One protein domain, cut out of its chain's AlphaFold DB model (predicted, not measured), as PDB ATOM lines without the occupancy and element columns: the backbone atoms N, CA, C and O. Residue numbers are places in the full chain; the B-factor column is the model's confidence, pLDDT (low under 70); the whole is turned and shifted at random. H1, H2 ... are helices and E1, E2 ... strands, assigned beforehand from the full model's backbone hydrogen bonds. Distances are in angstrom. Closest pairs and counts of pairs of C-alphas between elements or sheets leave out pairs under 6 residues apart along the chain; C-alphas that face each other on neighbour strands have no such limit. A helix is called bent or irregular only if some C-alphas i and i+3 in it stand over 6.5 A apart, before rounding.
ATOM      1  N   CYS A 285     208.932 211.976 158.729       90.38
ATOM      2  CA  CYS A 285     209.674 213.196 158.395       90.38
ATOM      3  C   CYS A 285     209.786 214.189 159.574       90.38
ATOM      4  O   CYS A 285     209.286 215.309 159.485       90.38
ATOM      5  N   PRO A 286     210.400 213.812 160.708       91.31
ATOM      6  CA  PRO A 286     210.420 214.665 161.891       91.31
ATOM      7  C   PRO A 286     211.163 215.991 161.657       91.31
ATOM      8  O   PRO A 286     212.213 216.031 161.009       91.31
ATOM      9  N   VAL A 287     210.666 217.084 162.243       92.19
ATOM     10  CA  VAL A 287     211.323 218.401 162.172       92.19
ATOM     11  C   VAL A 287     212.482 218.447 163.166       92.19
ATOM     12  O   VAL A 287     212.276 218.579 164.369       92.19
ATOM     13  N   ARG A 288     213.715 218.310 162.664       89.06
ATOM     14  CA  ARG A 288     214.940 218.233 163.493       89.06
ATOM     15  C   ARG A 288     215.951 219.342 163.232       89.06
ATOM     16  O   ARG A 288     216.723 219.694 164.112       89.06
ATOM     17  N   SER A 289     215.948 219.892 162.022       90.06
ATOM     18  CA  SER A 289     216.923 220.891 161.582       90.06
ATOM     19  C   SER A 289     216.313 222.287 161.502       90.06
ATOM     20  O   SER A 289     215.118 222.439 161.225       90.06
ATOM     21  N   ARG A 290     217.160 223.316 161.593       90.38
ATOM     22  CA  ARG A 290     216.785 224.707 161.289       90.38
ATOM     23  C   ARG A 290     216.118 224.857 159.925       90.38
ATOM     24  O   ARG A 290     215.163 225.608 159.779       90.38
ATOM     25  N   ARG A 291     216.596 224.119 158.916       90.81
ATOM     26  CA  ARG A 291     216.039 224.153 157.554       90.81
ATOM     27  C   ARG A 291     214.611 223.607 157.515       90.81
ATOM     28  O   ARG A 291     213.749 224.207 156.878       90.81
ATOM     29  N   SER A 292     214.354 222.484 158.189       91.75
ATOM     30  CA  SER A 292     212.996 221.932 158.314       91.75
ATOM     31  C   SER A 292     212.084 222.825 159.157       91.75
ATOM     32  O   SER A 292     210.907 222.947 158.823       91.75
ATOM     33  N   LEU A 293     212.622 223.488 160.189       93.94
ATOM     34  CA  LEU A 293     211.899 224.484 160.978       93.94
ATOM     35  C   LEU A 293     211.480 225.664 160.100       93.94
ATOM     36  O   LEU A 293     210.291 225.914 159.967       93.94
ATOM     37  N   ALA A 294     212.428 226.300 159.402       92.75
ATOM     38  CA  ALA A 294     212.164 227.418 158.496       92.75
ATOM     39  C   ALA A 294     211.098 227.079 157.443       92.75
ATOM     40  O   ALA A 294     210.189 227.867 157.201       92.75
ATOM     41  N   ARG A 295     211.173 225.884 156.840       93.62
ATOM     42  CA  ARG A 295     210.163 225.415 155.878       93.62
ATOM     43  C   ARG A 295     208.787 225.251 156.528       93.62
ATOM     44  O   ARG A 295     207.787 225.638 155.927       93.62
ATOM     45  N   SER A 296     208.730 224.682 157.730       95.06
ATOM     46  CA  SER A 296     207.472 224.488 158.460       95.06
ATOM     47  C   SER A 296     206.858 225.830 158.858       95.06
ATOM     48  O   SER A 296     205.669 226.028 158.643       95.06
ATOM     49  N   THR A 297     207.669 226.786 159.320       95.50
ATOM     50  CA  THR A 297     207.241 228.166 159.593       95.50
ATOM     51  C   THR A 297     206.709 228.851 158.339       95.50
ATOM     52  O   THR A 297     205.647 229.461 158.393       95.50
ATOM     53  N   ALA A 298     207.381 228.700 157.192       93.56
ATOM     54  CA  ALA A 298     206.914 229.261 155.921       93.56
ATOM     55  C   ALA A 298     205.549 228.700 155.529       93.56
ATOM     56  O   ALA A 298     204.655 229.441 155.135       93.56
ATOM     57  N   THR A 299     205.394 227.385 155.683       95.19
ATOM     58  CA  THR A 299     204.152 226.677 155.367       95.19
ATOM     59  C   THR A 299     203.019 227.126 156.290       95.19
ATOM     60  O   THR A 299     201.938 227.437 155.802       95.19
ATOM     61  N   ALA A 300     203.270 227.232 157.599       96.94
ATOM     62  CA  ALA A 300     202.283 227.684 158.578       96.94
ATOM     63  C   ALA A 300     201.812 229.122 158.305       96.94
ATOM     64  O   ALA A 300     200.616 229.399 158.324       96.94
ATOM     65  N   LEU A 301     202.741 230.034 157.999       95.38
ATOM     66  CA  LEU A 301     202.409 231.422 157.674       95.38
ATOM     67  C   LEU A 301     201.632 231.543 156.364       95.38
ATOM     68  O   LEU A 301     200.642 232.266 156.318       95.38
ATOM     69  N   ALA A 302     202.047 230.820 155.320       94.81
ATOM     70  CA  ALA A 302     201.323 230.792 154.052       94.81
ATOM     71  C   ALA A 302     199.898 230.246 154.229       94.81
ATOM     72  O   ALA A 302     198.961 230.758 153.618       94.81
ATOM     73  N   TRP A 303     199.727 229.245 155.098       97.38
ATOM     74  CA  TRP A 303     198.421 228.687 155.432       97.38
ATOM     75  C   TRP A 303     197.540 229.687 156.193       97.38
ATOM     76  O   TRP A 303     196.384 229.890 155.836       97.38
ATOM     77  N   LEU A 304     198.076 230.376 157.205       97.31
ATOM     78  CA  LEU A 304     197.338 231.429 157.918       97.31
ATOM     79  C   LEU A 304     196.945 232.569 156.965       97.31
ATOM     80  O   LEU A 304     195.799 233.023 156.974       97.31
ATOM     81  N   GLN A 305     197.860 232.967 156.081       95.75
ATOM     82  CA  GLN A 305     197.624 233.982 155.062       95.75
ATOM     83  C   GLN A 305     196.516 233.579 154.080       95.75
ATOM     84  O   GLN A 305     195.672 234.414 153.756       95.75
ATOM     85  N   SER A 306     196.470 232.321 153.626       96.56
ATOM     86  CA  SER A 306     195.388 231.850 152.745       96.56
ATOM     87  C   SER A 306     194.017 231.844 153.433       96.56
ATOM     88  O   SER A 306     192.993 231.871 152.754       96.56
ATOM     89  N   HIS A 307     193.996 231.894 154.768       97.75
ATOM     90  CA  HIS A 307     192.798 232.012 155.599       97.75
ATOM     91  C   HIS A 307     192.537 233.448 156.100       97.75
ATOM     92  O   HIS A 307     191.700 233.657 156.983       97.75
ATOM     93  N   GLY A 308     193.227 234.438 155.523       96.75
ATOM     94  CA  GLY A 308     193.050 235.866 155.800       96.75
ATOM     95  C   GLY A 308     193.672 236.349 157.115       96.75
ATOM     96  O   GLY A 308     193.340 237.431 157.594       96.75
ATOM     97  N   VAL A 309     194.575 235.567 157.710       96.19
ATOM     98  CA  VAL A 309     195.334 235.938 158.911       96.19
ATOM     99  C   VAL A 309     196.729 236.405 158.486       96.19
ATOM    100  O   VAL A 309     197.603 235.604 158.162       96.19
ATOM    101  N   HIS A 310     196.936 237.725 158.467       93.25
ATOM    102  CA  HIS A 310     198.153 238.356 157.944       93.25
ATOM    103  C   HIS A 310     198.975 239.020 159.050       93.25
ATOM    104  O   HIS A 310     198.537 240.015 159.626       93.25
ATOM    105  N   PHE A 311     200.195 238.545 159.303       91.31
ATOM    106  CA  PHE A 311     201.137 239.258 160.174       91.31
ATOM    107  C   PHE A 311     201.653 240.521 159.471       91.31
ATOM    108  O   PHE A 311     202.644 240.483 158.744       91.31
ATOM    109  N   THR A 312     200.940 241.631 159.638       89.00
ATOM    110  CA  THR A 312     201.292 242.926 159.046       89.00
ATOM    111  C   THR A 312     202.308 243.684 159.896       89.00
ATOM    112  O   THR A 312     202.489 243.406 161.083       89.00
ATOM    113  N   ASP A 313     202.935 244.697 159.301       84.06
ATOM    114  CA  ASP A 313     203.806 245.636 160.015       84.06
ATOM    115  C   ASP A 313     203.074 246.307 161.179       84.06
ATOM    116  O   ASP A 313     203.629 246.416 162.267       84.06
ATOM    117  N   ASP A 314     201.802 246.667 160.992       84.38
ATOM    118  CA  ASP A 314     200.980 247.268 162.043       84.38
ATOM    119  C   ASP A 314     200.738 246.329 163.227       84.38
ATOM    120  O   ASP A 314     200.692 246.787 164.369       84.38
ATOM    121  N   LEU A 315     200.600 245.026 162.966       85.69
ATOM    122  CA  LEU A 315     200.456 244.012 164.009       85.69
ATOM    123  C   LEU A 315     201.778 243.800 164.760       85.69
ATOM    124  O   LEU A 315     201.788 243.595 165.972       85.69
ATOM    125  N   LEU A 316     202.896 243.847 164.036       85.69
ATOM    126  CA  LEU A 316     204.231 243.574 164.565       85.69
ATOM    127  C   LEU A 316     204.977 244.823 165.042       85.69
ATOM    128  O   LEU A 316     206.092 244.694 165.538       85.69
ATOM    129  N   LYS A 317     204.396 246.022 164.937       82.12
ATOM    130  CA  LYS A 317     205.081 247.287 165.256       82.12
ATOM    131  C   LYS A 317     205.659 247.324 166.671       82.12
ATOM    132  O   LYS A 317     206.754 247.836 166.867       82.12
ATOM    133  N   TYR A 318     204.970 246.712 167.635       76.69
ATOM    134  CA  TYR A 318     205.441 246.623 169.018       76.69
ATOM    135  C   TYR A 318     206.549 245.581 169.207       76.69
ATOM    136  O   TYR A 318     207.333 245.698 170.135       76.69
ATOM    137  N   GLN A 319     206.685 244.610 168.296       81.12
ATOM    138  CA  GLN A 319     207.784 243.633 168.306       81.12
ATOM    139  C   GLN A 319     209.114 244.224 167.805       81.12
ATOM    140  O   GLN A 319     210.139 243.549 167.863       81.12
ATOM    141  N   ARG A 320     209.107 245.466 167.297       73.81
ATOM    142  CA  ARG A 320     210.287 246.163 166.756       73.81
ATOM    143  C   ARG A 320     210.919 247.162 167.732       73.81
ATOM    144  O   ARG A 320     211.775 247.942 167.320       73.81
ATOM    145  N   THR A 321     210.479 247.209 168.988       69.88
ATOM    146  CA  THR A 321     211.014 248.161 169.972       69.88
ATOM    147  C   THR A 321     212.350 247.674 170.544       69.88
ATOM    148  O   THR A 321     212.588 246.471 170.650       69.88
ATOM    149  N   GLU A 322     213.226 248.604 170.951       68.81
ATOM    150  CA  GLU A 322     214.493 248.275 171.644       68.81
ATOM    151  C   GLU A 322     214.238 247.464 172.934       68.81
ATOM    152  O   GLU A 322     215.055 246.640 173.343       68.81
ATOM    153  N   ASP A 323     213.057 247.622 173.540       67.31
ATOM    154  CA  ASP A 323     212.634 246.847 174.706       67.31
ATOM    155  C   ASP A 323     212.488 245.344 174.398       67.31
ATOM    156  O   ASP A 323     212.805 244.512 175.251       67.31
ATOM    157  N   VAL A 324     212.067 244.971 173.180       67.19
ATOM    158  CA  VAL A 324     211.979 243.565 172.740       67.19
ATOM    159  C   VAL A 324     213.370 242.962 172.574       67.19
ATOM    160  O   VAL A 324     213.583 241.814 172.953       67.19
ATOM    161  N   GLU A 325     214.333 243.725 172.053       69.12
ATOM    162  CA  GLU A 325     215.722 243.271 171.912       69.12
ATOM    163  C   GLU A 325     216.305 242.908 173.278       69.12
ATOM    164  O   GLU A 325     216.737 241.775 173.494       69.12
ATOM    165  N   HIS A 326     216.200 243.820 174.245       73.12
ATOM    166  CA  HIS A 326     216.634 243.558 175.613       73.12
ATOM    167  C   HIS A 326     215.863 242.411 176.275       73.12
ATOM    168  O   HIS A 326     216.416 241.684 177.103       73.12
ATOM    169  N   LEU A 327     214.588 242.221 175.929       70.31
ATOM    170  CA  LEU A 327     213.804 241.088 176.409       70.31
ATOM    171  C   LEU A 327     214.345 239.750 175.891       70.31
ATOM    172  O   LEU A 327     214.464 238.799 176.669       70.31
ATOM    173  N   LEU A 328     214.673 239.681 174.600       68.38
ATOM    174  CA  LEU A 328     215.257 238.502 173.963       68.38
ATOM    175  C   LEU A 328     216.669 238.225 174.499       68.38
ATOM    176  O   LEU A 328     216.971 237.091 174.859       68.38
ATOM    177  N   GLU A 329     217.501 239.255 174.669       75.12
ATOM    178  CA  GLU A 329     218.827 239.127 175.293       75.12
ATOM    179  C   GLU A 329     218.736 238.586 176.726       75.12
ATOM    180  O   GLU A 329     219.500 237.703 177.131       75.12
ATOM    181  N   ARG A 330     217.773 239.088 177.510       75.50
ATOM    182  CA  ARG A 330     217.505 238.600 178.869       75.50
ATOM    183  C   ARG A 330     217.081 237.136 178.874       75.50
ATOM    184  O   ARG A 330     217.504 236.412 179.771       75.50
ATOM    185  N   LEU A 331     216.260 236.709 177.914       67.56
ATOM    186  CA  LEU A 331     215.861 235.307 177.767       67.56
ATOM    187  C   LEU A 331     217.055 234.412 177.483       67.56
ATOM    188  O   LEU A 331     217.286 233.464 178.228       67.56
ATOM    189  N   ASP A 332     217.846 234.766 176.473       70.94
ATOM    190  CA  ASP A 332     219.030 234.000 176.090       70.94
ATOM    191  C   ASP A 332     220.019 233.901 177.271       70.94
ATOM    192  O   ASP A 332     220.602 232.846 177.534       70.94
ATOM    193  N   THR A 333     220.149 234.977 178.056       75.44
ATOM    194  CA  THR A 333     220.981 234.999 179.269       75.44
ATOM    195  C   THR A 333     220.402 234.124 180.385       75.44
ATOM    196  O   THR A 333     221.138 233.388 181.045       75.44
ATOM    197  N   GLN A 334     219.088 234.179 180.620       74.12
ATOM    198  CA  GLN A 334     218.425 233.388 181.654       74.12
ATOM    199  C   GLN A 334     218.490 231.887 181.344       74.12
ATOM    200  O   GLN A 334     218.741 231.092 182.251       74.12
ATOM    201  N   GLU A 335     218.317 231.497 180.082       70.12
ATOM    202  CA  GLU A 335     218.467 230.108 179.643       70.12
ATOM    203  C   GLU A 335     219.900 229.612 179.823       70.12
ATOM    204  O   GLU A 335     220.110 228.525 180.364       70.12
ATOM    205  N   ALA A 336     220.894 230.429 179.456       70.88
ATOM    206  CA  ALA A 336     222.296 230.103 179.696       70.88
ATOM    207  C   ALA A 336     222.574 229.876 181.193       70.88
ATOM    208  O   ALA A 336     223.230 228.901 181.566       70.88
ATOM    209  N   LEU A 337     222.025 230.725 182.067       74.06
ATOM    210  CA  LEU A 337     222.160 230.577 183.518       74.06
ATOM    211  C   LEU A 337     221.466 229.314 184.045       74.06
ATOM    212  O   LEU A 337     222.060 228.579 184.834       74.06
ATOM    213  N   GLN A 338     220.242 229.017 183.604       72.50
ATOM    214  CA  GLN A 338     219.530 227.800 184.015       72.50
ATOM    215  C   GLN A 338     220.249 226.529 183.548       72.50
ATOM    216  O   GLN A 338     220.355 225.569 184.315       72.50
ATOM    217  N   ALA A 339     220.802 226.530 182.334       69.81
ATOM    218  CA  ALA A 339     221.615 225.427 181.826       69.81
ATOM    219  C   ALA A 339     222.881 225.204 182.672       69.81
ATOM    220  O   ALA A 339     223.283 224.061 182.889       69.81
ATOM    221  N   HIS A 340     223.484 226.276 183.196       72.75
ATOM    222  CA  HIS A 340     224.610 226.179 184.122       72.75
ATOM    223  C   HIS A 340     224.213 225.617 185.494       72.75
ATOM    224  O   HIS A 340     224.941 224.784 186.027       72.75
ATOM    225  N   ALA A 357     221.159 228.675 169.396       60.72
ATOM    226  CA  ALA A 357     220.953 229.533 168.224       60.72
ATOM    227  C   ALA A 357     220.720 228.740 166.921       60.72
ATOM    228  O   ALA A 357     220.145 229.255 165.960       60.72
ATOM    229  N   GLY A 358     221.132 227.468 166.883       71.12
ATOM    230  CA  GLY A 358     220.929 226.583 165.739       71.12
ATOM    231  C   GLY A 358     219.462 226.265 165.435       71.12
ATOM    232  O   GLY A 358     219.162 225.937 164.293       71.12
ATOM    233  N   ASN A 359     218.544 226.401 166.399       83.06
ATOM    234  CA  ASN A 359     217.152 225.947 166.272       83.06
ATOM    235  C   ASN A 359     216.116 227.081 166.269       83.06
ATOM    236  O   ASN A 359     214.935 226.823 166.496       83.06
ATOM    237  N   ARG A 360     216.540 228.317 165.988       89.12
ATOM    238  CA  ARG A 360     215.677 229.505 165.945       89.12
ATOM    239  C   ARG A 360     215.548 230.054 164.517       89.12
ATOM    240  O   ARG A 360     216.518 230.089 163.747       89.12
ATOM    241  N   VAL A 361     214.343 230.485 164.158       91.00
ATOM    242  CA  VAL A 361     214.033 231.278 162.954       91.00
ATOM    243  C   VAL A 361     213.177 232.484 163.352       91.00
ATOM    244  O   VAL A 361     212.536 232.457 164.394       91.00
ATOM    245  N   PHE A 362     213.169 233.540 162.542       89.06
ATOM    246  CA  PHE A 362     212.431 234.780 162.825       89.06
ATOM    247  C   PHE A 362     211.432 235.079 161.701       89.06
ATOM    248  O   PHE A 362     211.747 234.851 160.526       89.06
ATOM    249  N   ILE A 363     210.241 235.575 162.050       87.50
ATOM    250  CA  ILE A 363     209.139 235.869 161.113       87.50
ATOM    251  C   ILE A 363     209.196 237.321 160.656       87.50
ATOM    252  O   ILE A 363     208.430 238.147 161.136       87.50
ATOM    253  N   ARG A 364     210.088 237.661 159.727       82.62
ATOM    254  CA  ARG A 364     210.337 239.062 159.369       82.62
ATOM    255  C   ARG A 364     209.257 239.626 158.462       82.62
ATOM    256  O   ARG A 364     208.919 239.007 157.453       82.62
ATOM    257  N   SER A 365     208.791 240.834 158.750       69.25
ATOM    258  CA  SER A 365     208.021 241.593 157.776       69.25
ATOM    259  C   SER A 365     208.950 242.487 156.957       69.25
ATOM    260  O   SER A 365     209.906 243.071 157.470       69.25
ATOM    261  N   HIS A 366     208.770 242.447 155.640       61.69
ATOM    262  CA  HIS A 366     209.725 242.999 154.694       61.69
ATOM    263  C   HIS A 366     209.394 244.466 154.401       61.69
ATOM    264  O   HIS A 366     208.412 244.753 153.721       61.69
ATOM    265  N   GLU A 367     210.234 245.393 154.866       57.88
ATOM    266  CA  GLU A 367     209.987 246.838 154.714       57.88
ATOM    267  C   GLU A 367     209.886 247.288 153.247       57.88
ATOM    268  O   GLU A 367     209.147 248.217 152.934       57.88
ATOM    269  N   SER A 368     210.588 246.623 152.321       51.16
ATOM    270  CA  SER A 368     210.589 247.005 150.899       51.16
ATOM    271  C   SER A 368     209.544 246.288 150.041       51.16
ATOM    272  O   SER A 368     209.411 246.612 148.864       51.16
ATOM    273  N   LEU A 369     208.781 245.340 150.604       54.66
ATOM    274  CA  LEU A 369     207.672 244.665 149.915       54.66
ATOM    275  C   LEU A 369     206.488 244.523 150.882       54.66
ATOM    276  O   LEU A 369     206.348 243.473 151.522       54.66
ATOM    277  N   PRO A 370     205.632 245.559 150.990       50.53
ATOM    278  CA  PRO A 370     204.454 245.522 151.846       50.53
ATOM    279  C   PRO A 370     203.639 244.248 151.588       50.53
ATOM    280  O   PRO A 370     203.265 243.959 150.453       50.53
ATOM    281  N   GLY A 371     203.400 243.460 152.640       53.75
ATOM    282  CA  GLY A 371     202.619 242.220 152.563       53.75
ATOM    283  C   GLY A 371     203.406 240.939 152.258       53.75
ATOM    284  O   GLY A 371     202.791 239.877 152.183       53.75
ATOM    285  N   THR A 372     204.739 240.993 152.125       56.31
ATOM    286  CA  THR A 372     205.571 239.785 151.974       56.31
ATOM    287  C   THR A 372     206.329 239.494 153.271       56.31
ATOM    288  O   THR A 372     207.160 240.289 153.709       56.31
ATOM    289  N   LEU A 373     206.055 238.347 153.900       61.00
ATOM    290  CA  LEU A 373     206.844 237.856 155.033       61.00
ATOM    291  C   LEU A 373     208.088 237.131 154.512       61.00
ATOM    292  O   LEU A 373     207.998 236.292 153.616       61.00
ATOM    293  N   SER A 374     209.248 237.428 155.092       69.44
ATOM    294  CA  SER A 374     210.488 236.705 154.810       69.44
ATOM    295  C   SER A 374     210.924 235.928 156.047       69.44
ATOM    296  O   SER A 374     210.905 236.432 157.167       69.44
ATOM    297  N   ILE A 375     211.311 234.671 155.852       72.88
ATOM    298  CA  ILE A 375     211.919 233.870 156.914       72.88
ATOM    299  C   ILE A 375     213.411 233.924 156.700       72.88
ATOM    300  O   ILE A 375     213.904 233.563 155.629       72.88
ATOM    301  N   GLU A 376     214.129 234.354 157.731       67.12
ATOM    302  CA  GLU A 376     215.579 234.346 157.698       67.12
ATOM    303  C   GLU A 376     216.078 232.896 157.663       67.12
ATOM    304  O   GLU A 376     216.280 232.231 158.682       67.12
ATOM    305  N   GLN A 377     216.301 232.393 156.452       58.59
ATOM    306  CA  GLN A 377     217.148 231.236 156.216       58.59
ATOM    307  C   GLN A 377     218.581 231.725 156.414       58.59
ATOM    308  O   GLN A 377     219.252 232.084 155.452       58.59
ATOM    309  N   GLY A 378     218.991 231.884 157.677       50.69
ATOM    310  CA  GLY A 378     220.244 232.554 158.014       50.69
ATOM    311  C   GLY A 378     221.406 232.046 157.164       50.69
ATOM    312  O   GLY A 378     221.558 230.835 156.976       50.69
ATOM    313  N   SER A 401     215.179 244.680 162.760       54.72
ATOM    314  CA  SER A 401     213.919 244.083 162.302       54.72
ATOM    315  C   SER A 401     213.573 242.866 163.163       54.72
ATOM    316  O   SER A 401     213.739 241.731 162.715       54.72
ATOM    317  N   PHE A 402     213.125 243.067 164.404       55.09
ATOM    318  CA  PHE A 402     212.684 241.961 165.262       55.09
ATOM    319  C   PHE A 402     211.197 241.663 165.088       55.09
ATOM    320  O   PHE A 402     210.373 242.531 164.811       55.09
ATOM    321  N   THR A 403     210.914 240.367 165.066       72.69
ATOM    322  CA  THR A 403     209.800 239.783 164.333       72.69
ATOM    323  C   THR A 403     209.693 238.319 164.780       72.69
ATOM    324  O   THR A 403     210.419 237.465 164.291       72.69
ATOM    325  N   ILE A 404     208.908 238.079 165.833       89.06
ATOM    326  CA  ILE A 404     208.558 236.794 166.484       89.06
ATOM    327  C   ILE A 404     209.551 235.631 166.263       89.06
ATOM    328  O   ILE A 404     209.591 235.006 165.197       89.06
ATOM    329  N   ALA A 405     210.304 235.283 167.311       91.06
ATOM    330  CA  ALA A 405     211.164 234.103 167.311       91.06
ATOM    331  C   ALA A 405     210.326 232.813 167.292       91.06
ATOM    332  O   ALA A 405     209.442 232.628 168.125       91.06
ATOM    333  N   VAL A 406     210.629 231.905 166.366       93.94
ATOM    334  CA  VAL A 406     210.069 230.552 166.307       93.94
ATOM    335  C   VAL A 406     211.186 229.547 166.549       93.94
ATOM    336  O   VAL A 406     212.218 229.578 165.873       93.94
ATOM    337  N   GLU A 407     210.976 228.641 167.496       94.00
ATOM    338  CA  GLU A 407     212.007 227.740 168.005       94.00
ATOM    339  C   GLU A 407     211.571 226.276 167.969       94.00
ATOM    340  O   GLU A 407     210.448 225.924 168.331       94.00
ATOM    341  N   ALA A 408     212.499 225.404 167.572       93.06
ATOM    342  CA  ALA A 408     212.376 223.968 167.793       93.06
ATOM    343  C   ALA A 408     213.008 223.616 169.152       93.06
ATOM    344  O   ALA A 408     214.227 223.448 169.251       93.06
ATOM    345  N   VAL A 409     212.167 223.511 170.178       92.50
ATOM    346  CA  VAL A 409     212.546 223.326 171.592       92.50
ATOM    347  C   VAL A 409     212.512 221.856 172.000       92.50
ATOM    348  O   VAL A 409     211.955 221.012 171.294       92.50
ATOM    349  N   THR A 410     213.113 221.494 173.128       90.50
ATOM    350  CA  THR A 410     212.985 220.129 173.653       90.50
ATOM    351  C   THR A 410     211.666 219.928 174.405       90.50
ATOM    352  O   THR A 410     211.052 220.854 174.928       90.50
ATOM    353  N   PHE A 411     211.209 218.681 174.483       89.56
ATOM    354  CA  PHE A 411     210.041 218.284 175.260       89.56
ATOM    355  C   PHE A 411     210.216 218.630 176.741       89.56
ATOM    356  O   PHE A 411     209.257 219.064 177.368       89.56
ATOM    357  N   ALA A 412     211.431 218.481 177.278       87.62
ATOM    358  CA  ALA A 412     211.756 218.831 178.658       87.62
ATOM    359  C   ALA A 412     211.702 220.348 178.912       87.62
ATOM    360  O   ALA A 412     211.235 220.755 179.971       87.62
ATOM    361  N   GLU A 413     212.119 221.175 177.944       87.56
ATOM    362  CA  GLU A 413     211.996 222.640 178.026       87.56
ATOM    363  C   GLU A 413     210.530 223.080 178.138       87.56
ATOM    364  O   GLU A 413     210.204 223.925 178.968       87.56
ATOM    365  N   LEU A 414     209.625 222.474 177.358       89.50
ATOM    366  CA  LEU A 414     208.194 222.806 177.416       89.50
ATOM    367  C   LEU A 414     207.438 222.136 178.568       89.50
ATOM    368  O   LEU A 414     206.384 222.630 178.978       89.50
ATOM    369  N   ASN A 415     207.960 221.021 179.079       87.94
ATOM    370  CA  ASN A 415     207.331 220.201 180.111       87.94
ATOM    371  C   ASN A 415     208.297 219.974 181.280       87.94
ATOM    372  O   ASN A 415     208.749 218.848 181.504       87.94
ATOM    373  N   PRO A 416     208.590 221.022 182.072       84.25
ATOM    374  CA  PRO A 416     209.461 220.899 183.237       84.25
ATOM    375  C   PRO A 416     208.859 219.994 184.322       84.25
ATOM    376  O   PRO A 416     209.567 219.546 185.223       84.25
ATOM    377  N   THR A 417     207.554 219.702 184.242       84.94
ATOM    378  CA  THR A 417     206.870 218.770 185.139       84.94
ATOM    379  C   THR A 417     206.372 217.537 184.379       84.94
ATOM    380  O   THR A 417     205.877 217.669 183.260       84.94
ATOM    381  N   PRO A 418     206.399 216.334 184.983       75.81
ATOM    382  CA  PRO A 418     205.872 215.119 184.350       75.81
ATOM    383  C   PRO A 418     204.356 215.128 184.091       75.81
ATOM    384  O   PRO A 418     203.843 214.208 183.458       75.81
ATOM    385  N   ALA A 419     203.625 216.100 184.652       80.06
ATOM    386  CA  ALA A 419     202.172 216.200 184.543       80.06
ATOM    387  C   ALA A 419     201.718 216.934 183.272       80.06
ATOM    388  O   ALA A 419     200.566 216.791 182.867       80.06
ATOM    389  N   THR A 420     202.607 217.703 182.643       79.94
ATOM    390  CA  THR A 420     202.310 218.450 181.420       79.94
ATOM    391  C   THR A 420     202.769 217.663 180.197       79.94
ATOM    392  O   THR A 420     203.826 217.032 180.207       79.94
ATOM    393  N   ASN A 421     201.955 217.681 179.143       85.88
ATOM    394  CA  ASN A 421     202.267 217.050 177.863       85.88
ATOM    395  C   ASN A 421     201.912 218.011 176.727       85.88
ATOM    396  O   ASN A 421     200.969 217.784 175.972       85.88
ATOM    397  N   ILE A 422     202.643 219.118 176.701       90.81
ATOM    398  CA  ILE A 422     202.475 220.248 175.801       90.81
ATOM    399  C   ILE A 422     203.486 220.111 174.663       90.81
ATOM    400  O   ILE A 422     204.660 219.803 174.894       90.81
ATOM    401  N   TYR A 423     203.030 220.347 173.438       94.62
ATOM    402  CA  TYR A 423     203.844 220.198 172.229       94.62
ATOM    403  C   TYR A 423     204.217 221.524 171.568       94.62
ATOM    404  O   TYR A 423     205.115 221.549 170.725       94.62
ATOM    405  N   GLY A 424     203.574 222.614 171.967       96.06
ATOM    406  CA  GLY A 424     203.886 223.970 171.553       96.06
ATOM    407  C   GLY A 424     203.527 224.979 172.639       96.06
ATOM    408  O   GLY A 424     202.733 224.697 173.536       96.06
ATOM    409  N   ARG A 425     204.161 226.145 172.600       94.81
ATOM    410  CA  ARG A 425     203.893 227.237 173.531       94.81
ATOM    411  C   ARG A 425     204.185 228.575 172.872       94.81
ATOM    412  O   ARG A 425     205.309 228.821 172.430       94.81
ATOM    413  N   CYS A 426     203.195 229.451 172.874       95.94
ATOM    414  CA  CYS A 426     203.356 230.870 172.615       95.94
ATOM    415  C   CYS A 426     203.644 231.593 173.939       95.94
ATOM    416  O   CYS A 426     202.765 231.774 174.780       95.94
ATOM    417  N   GLU A 427     204.892 232.009 174.144       92.62
ATOM    418  CA  GLU A 427     205.275 232.784 175.324       92.62
ATOM    419  C   GLU A 427     204.985 234.261 175.088       92.62
ATOM    420  O   GLU A 427     205.486 234.870 174.141       92.62
ATOM    421  N   THR A 428     204.182 234.851 175.969       91.56
ATOM    422  CA  THR A 428     203.694 236.221 175.816       91.56
ATOM    423  C   THR A 428     204.003 237.075 177.037       91.56
ATOM    424  O   THR A 428     204.122 236.580 178.158       91.56
ATOM    425  N   GLU A 429     204.140 238.381 176.823       88.38
ATOM    426  CA  GLU A 429     204.416 239.347 177.883       88.38
ATOM    427  C   GLU A 429     203.583 240.614 177.691       88.38
ATOM    428  O   GLU A 429     203.333 241.048 176.564       88.38
ATOM    429  N   LYS A 430     203.129 241.201 178.803       87.62
ATOM    430  CA  LYS A 430     202.524 242.534 178.825       87.62
ATOM    431  C   LYS A 430     203.549 243.523 179.364       87.62
ATOM    432  O   LYS A 430     203.909 243.436 180.540       87.62
ATOM    433  N   LEU A 431     203.984 244.463 178.533       82.06
ATOM    434  CA  LEU A 431     204.847 245.552 178.962       82.06
ATOM    435  C   LEU A 431     204.019 246.780 179.361       82.06
ATOM    436  O   LEU A 431     203.089 247.171 178.647       82.06
ATOM    437  N   PRO A 432     204.348 247.423 180.494       79.69
ATOM    438  CA  PRO A 432     203.786 248.721 180.814       79.69
ATOM    439  C   PRO A 432     204.336 249.750 179.822       79.69
ATOM    440  O   PRO A 432     205.533 250.034 179.809       79.69
ATOM    441  N   VAL A 433     203.459 250.335 179.007       72.56
ATOM    442  CA  VAL A 433     203.842 251.431 178.111       72.56
ATOM    443  C   VAL A 433     204.175 252.640 178.962       72.56
ATOM    444  O   VAL A 433     203.314 253.138 179.700       72.56
ATOM    445  N   PRO A 444     198.552 248.676 177.677       79.12
ATOM    446  CA  PRO A 444     199.791 247.914 177.805       79.12
ATOM    447  C   PRO A 444     200.193 247.277 176.471       79.12
ATOM    448  O   PRO A 444     199.354 246.733 175.749       79.12
ATOM    449  N   GLU A 445     201.489 247.314 176.176       81.50
ATOM    450  CA  GLU A 445     202.069 246.710 174.985       81.50
ATOM    451  C   GLU A 445     202.068 245.192 175.145       81.50
ATOM    452  O   GLU A 445     202.504 244.651 176.163       81.50
ATOM    453  N   ARG A 446     201.540 244.487 174.145       86.12
ATOM    454  CA  ARG A 446     201.449 243.026 174.135       86.12
ATOM    455  C   ARG A 446     202.534 242.467 173.229       86.12
ATOM    456  O   ARG A 446     202.501 242.662 172.017       86.12
ATOM    457  N   LEU A 447     203.489 241.766 173.830       87.88
ATOM    458  CA  LEU A 447     204.634 241.187 173.141       87.88
ATOM    459  C   LEU A 447     204.559 239.666 173.095       87.88
ATOM    460  O   LEU A 447     203.998 239.028 173.988       87.88
ATOM    461  N   VAL A 448     205.163 239.093 172.055       91.25
ATOM    462  CA  VAL A 448     205.327 237.651 171.887       91.25
ATOM    463  C   VAL A 448     206.817 237.405 171.985       91.25
ATOM    464  O   VAL A 448     207.581 237.828 171.122       91.25
ATOM    465  N   ARG A 449     207.226 236.745 173.063       88.12
ATOM    466  CA  ARG A 449     208.634 236.479 173.348       88.12
ATOM    467  C   ARG A 449     209.181 235.465 172.356       88.12
ATOM    468  O   ARG A 449     210.180 235.711 171.689       88.12
ATOM    469  N   ARG A 450     208.481 234.337 172.237       91.31
ATOM    470  CA  ARG A 450     208.780 233.272 171.283       91.31
ATOM    471  C   ARG A 450     207.589 232.346 171.083       91.31
ATOM    472  O   ARG A 450     206.696 232.263 171.923       91.31
ATOM    473  N   VAL A 451     207.644 231.597 169.993       95.62
ATOM    474  CA  VAL A 451     206.781 230.458 169.698       95.62
ATOM    475  C   VAL A 451     207.653 229.206 169.660       95.62
ATOM    476  O   VAL A 451     208.416 228.998 168.718       95.62
ATOM    477  N   GLY A 452     207.572 228.384 170.702       95.75
ATOM    478  CA  GLY A 452     208.307 227.123 170.802       95.75
ATOM    479  C   GLY A 452     207.440 225.941 170.384       95.75
ATOM    480  O   GLY A 452     206.296 225.849 170.811       95.75
ATOM    481  N   VAL A 453     207.974 225.011 169.591       96.50
ATOM    482  CA  VAL A 453     207.325 223.724 169.268       96.50
ATOM    483  C   VAL A 453     208.323 222.585 169.446       96.50
ATOM    484  O   VAL A 453     209.494 222.717 169.086       96.50
ATOM    485  N   VAL A 454     207.879 221.453 170.001       94.44
ATOM    486  CA  VAL A 454     208.764 220.327 170.324       94.44
ATOM    487  C   VAL A 454     209.455 219.784 169.069       94.44
ATOM    488  O   VAL A 454     208.831 219.271 168.135       94.44
ATOM    489  N   ARG A 455     210.785 219.850 169.079       92.50
ATOM    490  CA  ARG A 455     211.676 219.287 168.068       92.50
ATOM    491  C   ARG A 455     211.516 217.774 167.989       92.50
ATOM    492  O   ARG A 455     211.413 217.085 168.999       92.50
ATOM    493  N   GLY A 456     211.556 217.256 166.767       90.44
ATOM    494  CA  GLY A 456     211.451 215.831 166.477       90.44
ATOM    495  C   GLY A 456     210.025 215.358 166.214       90.44
ATOM    496  O   GLY A 456     209.854 214.198 165.849       90.44
ATOM    497  N   LEU A 457     209.004 216.216 166.356       93.19
ATOM    498  CA  LEU A 457     207.634 215.849 165.991       93.19
ATOM    499  C   LEU A 457     207.553 215.533 164.496       93.19
ATOM    500  O   LEU A 457     208.201 216.225 163.699       93.19
ATOM    501  N   PRO A 458     206.746 214.530 164.100       94.25
ATOM    502  CA  PRO A 458     206.410 214.314 162.699       94.25
ATOM    503  C   PRO A 458     205.940 215.607 162.036       94.25
ATOM    504  O   PRO A 458     205.198 216.367 162.665       94.25
ATOM    505  N   GLN A 459     206.332 215.848 160.781       94.50
ATOM    506  CA  GLN A 459     206.129 217.143 160.117       94.50
ATOM    507  C   GLN A 459     204.688 217.654 160.214       94.50
ATOM    508  O   GLN A 459     204.482 218.809 160.571       94.50
ATOM    509  N   THR A 460     203.695 216.801 159.963       96.06
ATOM    510  CA  THR A 460     202.268 217.156 160.040       96.06
ATOM    511  C   THR A 460     201.856 217.631 161.434       96.06
ATOM    512  O   THR A 460     201.131 218.610 161.579       96.06
ATOM    513  N   PHE A 461     202.346 216.965 162.480       96.25
ATOM    514  CA  PHE A 461     202.025 217.302 163.866       96.25
ATOM    515  C   PHE A 461     202.762 218.563 164.294       96.25
ATOM    516  O   PHE A 461     202.162 219.425 164.926       96.25
ATOM    517  N   PHE A 462     204.033 218.692 163.909       96.88
ATOM    518  CA  PHE A 462     204.801 219.911 164.123       96.88
ATOM    519  C   PHE A 462     204.113 221.110 163.462       96.88
ATOM    520  O   PHE A 462     203.933 222.138 164.101       96.88
ATOM    521  N   LEU A 463     203.672 220.967 162.206       97.75
ATOM    522  CA  LEU A 463     202.981 222.015 161.460       97.75
ATOM    523  C   LEU A 463     201.642 222.393 162.102       97.75
ATOM    524  O   LEU A 463     201.355 223.580 162.229       97.75
ATOM    525  N   SER A 464     200.848 221.413 162.543       97.94
ATOM    526  CA  SER A 464     199.590 221.668 163.257       97.94
ATOM    527  C   SER A 464     199.824 222.484 164.533       97.94
ATOM    528  O   SER A 464     199.199 223.530 164.689       97.94
ATOM    529  N   HIS A 465     200.758 222.071 165.396       97.62
ATOM    530  CA  HIS A 465     201.056 222.805 166.633       97.62
ATOM    531  C   HIS A 465     201.667 224.174 166.341       97.62
ATOM    532  O   HIS A 465     201.280 225.160 166.949       97.62
ATOM    533  N   LEU A 466     202.568 224.277 165.363       98.06
ATOM    534  CA  LEU A 466     203.146 225.563 164.991       98.06
ATOM    535  C   LEU A 466     202.083 226.548 164.502       98.06
ATOM    536  O   LEU A 466     202.089 227.702 164.909       98.06
ATOM    537  N   THR A 467     201.167 226.107 163.640       98.25
ATOM    538  CA  THR A 467     200.110 226.980 163.109       98.25
ATOM    539  C   THR A 467     199.148 227.413 164.221       98.25
ATOM    540  O   THR A 467     198.731 228.568 164.254       98.25
ATOM    541  N   HIS A 468     198.866 226.518 165.173       97.88
ATOM    542  CA  HIS A 468     198.110 226.805 166.394       97.88
ATOM    543  C   HIS A 468     198.791 227.876 167.264       97.88
ATOM    544  O   HIS A 468     198.182 228.898 167.567       97.88
ATOM    545  N   GLU A 469     200.073 227.709 167.602       98.12
ATOM    546  CA  GLU A 469     200.802 228.688 168.424       98.12
ATOM    547  C   GLU A 469     201.023 230.026 167.706       98.12
ATOM    548  O   GLU A 469     201.004 231.088 168.329       98.12
ATOM    549  N   LEU A 470     201.194 230.013 166.381       97.44
ATOM    550  CA  LEU A 470     201.242 231.246 165.599       97.44
ATOM    551  C   LEU A 470     199.897 231.973 165.619       97.44
ATOM    552  O   LEU A 470     199.881 233.199 165.679       97.44
ATOM    553  N   LEU A 471     198.770 231.258 165.624       97.56
ATOM    554  CA  LEU A 471     197.478 231.910 165.785       97.56
ATOM    555  C   LEU A 471     197.331 232.547 167.180       97.56
ATOM    556  O   LEU A 471     196.856 233.681 167.260       97.56
ATOM    557  N   HIS A 472     197.811 231.905 168.253       96.62
ATOM    558  CA  HIS A 472     197.895 232.553 169.574       96.62
ATOM    559  C   HIS A 472     198.714 233.841 169.516       96.62
ATOM    560  O   HIS A 472     198.247 234.892 169.957       96.62
ATOM    561  N   ALA A 473     199.906 233.788 168.913       95.62
ATOM    562  CA  ALA A 473     200.762 234.957 168.747       95.62
ATOM    563  C   ALA A 473     200.046 236.084 167.980       95.62
ATOM    564  O   ALA A 473     200.118 237.249 168.371       95.62
ATOM    565  N   PHE A 474     199.315 235.740 166.917       95.31
ATOM    566  CA  PHE A 474     198.529 236.690 166.132       95.31
ATOM    567  C   PHE A 474     197.443 237.368 166.974       95.31
ATOM    568  O   PHE A 474     197.364 238.596 167.020       95.31
ATOM    569  N   ILE A 475     196.614 236.572 167.656       94.88
ATOM    570  CA  ILE A 475     195.507 237.058 168.489       94.88
ATOM    571  C   ILE A 475     196.042 237.934 169.624       94.88
ATOM    572  O   ILE A 475     195.485 238.997 169.901       94.88
ATOM    573  N   TRP A 476     197.145 237.518 170.247       92.69
ATOM    574  CA  TRP A 476     197.784 238.257 171.327       92.69
ATOM    575  C   TRP A 476     198.243 239.647 170.890       92.69
ATOM    576  O   TRP A 476     197.948 240.628 171.576       92.69
ATOM    577  N   CYS A 477     198.915 239.738 169.739       90.56
ATOM    578  CA  CYS A 477     199.352 241.011 169.164       90.56
ATOM    579  C   CYS A 477     198.174 241.894 168.731       90.56
ATOM    580  O   CYS A 477     198.297 243.117 168.727       90.56
ATOM    581  N   ARG A 478     197.042 241.292 168.345       89.94
ATOM    582  CA  ARG A 478     195.893 242.026 167.808       89.94
ATOM    583  C   ARG A 478     195.016 242.663 168.886       89.94
ATOM    584  O   ARG A 478     194.472 243.729 168.635       89.94
ATOM    585  N   GLN A 479     194.849 242.030 170.047       84.06
ATOM    586  CA  GLN A 479     193.876 242.464 171.059       84.06
ATOM    587  C   GLN A 479     194.157 243.879 171.602       84.06
ATOM    588  O   GLN A 479     195.115 244.058 172.365       84.06
ATOM    589  N   PRO A 480     193.295 244.873 171.307       65.19
ATOM    590  CA  PRO A 480     193.418 246.194 171.896       65.19
ATOM    591  C   PRO A 480     192.826 246.167 173.314       65.19
ATOM    592  O   PRO A 480     191.626 245.996 173.495       65.19
ATOM    593  N   GLY A 481     193.654 246.340 174.346       69.94
ATOM    594  CA  GLY A 481     193.168 246.615 175.707       69.94
ATOM    595  C   GLY A 481     193.373 245.509 176.744       69.94
ATOM    596  O   GLY A 481     194.121 244.549 176.547       69.94
ATOM    597  N   GLU A 482     192.727 245.681 177.900       68.25
ATOM    598  CA  GLU A 482     192.812 244.777 179.060       68.25
ATOM    599  C   GLU A 482     191.901 243.547 178.951       68.25
ATOM    600  O   GLU A 482     192.096 242.583 179.695       68.25
ATOM    601  N   GLY A 483     190.956 243.555 178.002       74.44
ATOM    602  CA  GLY A 483     190.044 242.444 177.755       74.44
ATOM    603  C   GLY A 483     190.805 241.132 177.572       74.44
ATOM    604  O   GLY A 483     191.743 241.034 176.774       74.44
TER     605      GLY A 483
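This is residues 285 to 340, 357 to 378, 401 to 433 and 444 to 483 of the 630 residues of an uncharacterized protein of Neospora caninum (strain Liverpool) (UniProt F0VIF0). Picture one strongly twisted sheet of five strands with two helices over one face: the long H5 runs along E5 and E4, and H1 runs slantwise over E1 and packs on H5. The short H2 stands beside the strands at the sheet's level, H4 follows E3 closely, and H3 only grazes the sheet before its residues 333 to 340 stick out free. The printed part has 151 residues with five named helices and five named strands, in the order H1 H2 H3 E1 E2 E3 H4 E4 E5 H5. The sheet is mixed, its strands run E2 E1 E3 E5 E4 from edge to edge, and the class is mixed, helices and strands. The whole is compact and rounded, with a radius of gyration of the C-alphas of 15.0 A and spans of 38 by 34 by 32 A.

Find C-alpha 290 at (216.785, 224.707, 161.289); from there H1 runs 24.1 A through residues 290 to 306. Next come H2, residues 313 to 320, and H3, residues 322 to 340, 27.3 A long. H2 is irregular: C-alphas 315 and 318 are 7.5 A apart. Past the first cut, look for E1 at residues 360 to 365, 16.5 A long, and the short E2 at 373 to 375. Past the second cut you meet E3, residues 405 to 409, then H4, residues 411 to 414, and E4, residues 424 to 431, 22.8 A long. After the third cut, E5 takes residues 445 to 454 over 27.6 A, beginning at C-alpha 445 (202.069, 246.710, 174.985). H5, residues 459 to 478, spans 28.0 A and ends at C-alpha 478 (195.893, 242.026, 167.808).

Begin with the sheet, whose edge strands are E2 and E4. E1 and E2 form a hairpin and are antiparallel, with N 364 and O 374 at 3.0 A. E1 and E3 are antiparallel, with N 361 and O 406 at 2.9 A. E1's pairing is staggered: residues 360 to 362 pair with E3 and residues 363 to 365 with E2. E3 and E5 are parallel, with N 451 and O 405 at 2.8 A. E5 and E4 are antiparallel, with N 427 and O 450 at 2.9 A. H1 and H5 on one face of the sheet make two layers, helices over strands. H5 lies over E5 and E4 at a height over the sheet of 8.6 A and runs along the strands, at 5 degrees to E5 on the local plane. H1 lies over E1 at a height over the sheet of 5.8 A and is only just not over E3, on which 2 of its C-alphas fall. H1 and H5 touch at a steep tilt of 58 degrees, the same way, closest at the C-alphas of Ala 300 and Thr 467, 5.1 A. H2 touches H5, about perpendicular at 89 degrees, through residues 474 to 478 of H5 alone; the closest C-alphas are those of Leu 315 and Cys 477, 6.1 A. H3 and H4 only graze the sheet, H3 with residues 323 to 331, and H3 and H5 are apart. In H1, H3 and H5 every O i to N i+4 pair is within hydrogen-bond range; H2 has 1 of 4, beside 3 of 5 O i to N i+3 pairs, and H4 is too short for an O i to N i+4 pair.

The C-alphas farthest apart are those of Ser 368 and Pro 418, 46.5 A. Look for three cuts: residues 341 to 356, 379 to 400 and 434 to 443 are not printed, and the C-alphas across them are 16.7 A, 13.8 A and 5.4 A apart. Of the links that are printed whole, none is long. The mean pLDDT of the printed part is 83.8; 27 residues are under 70, among them residues 321 to 325, 365 to 374 and 480 to 482.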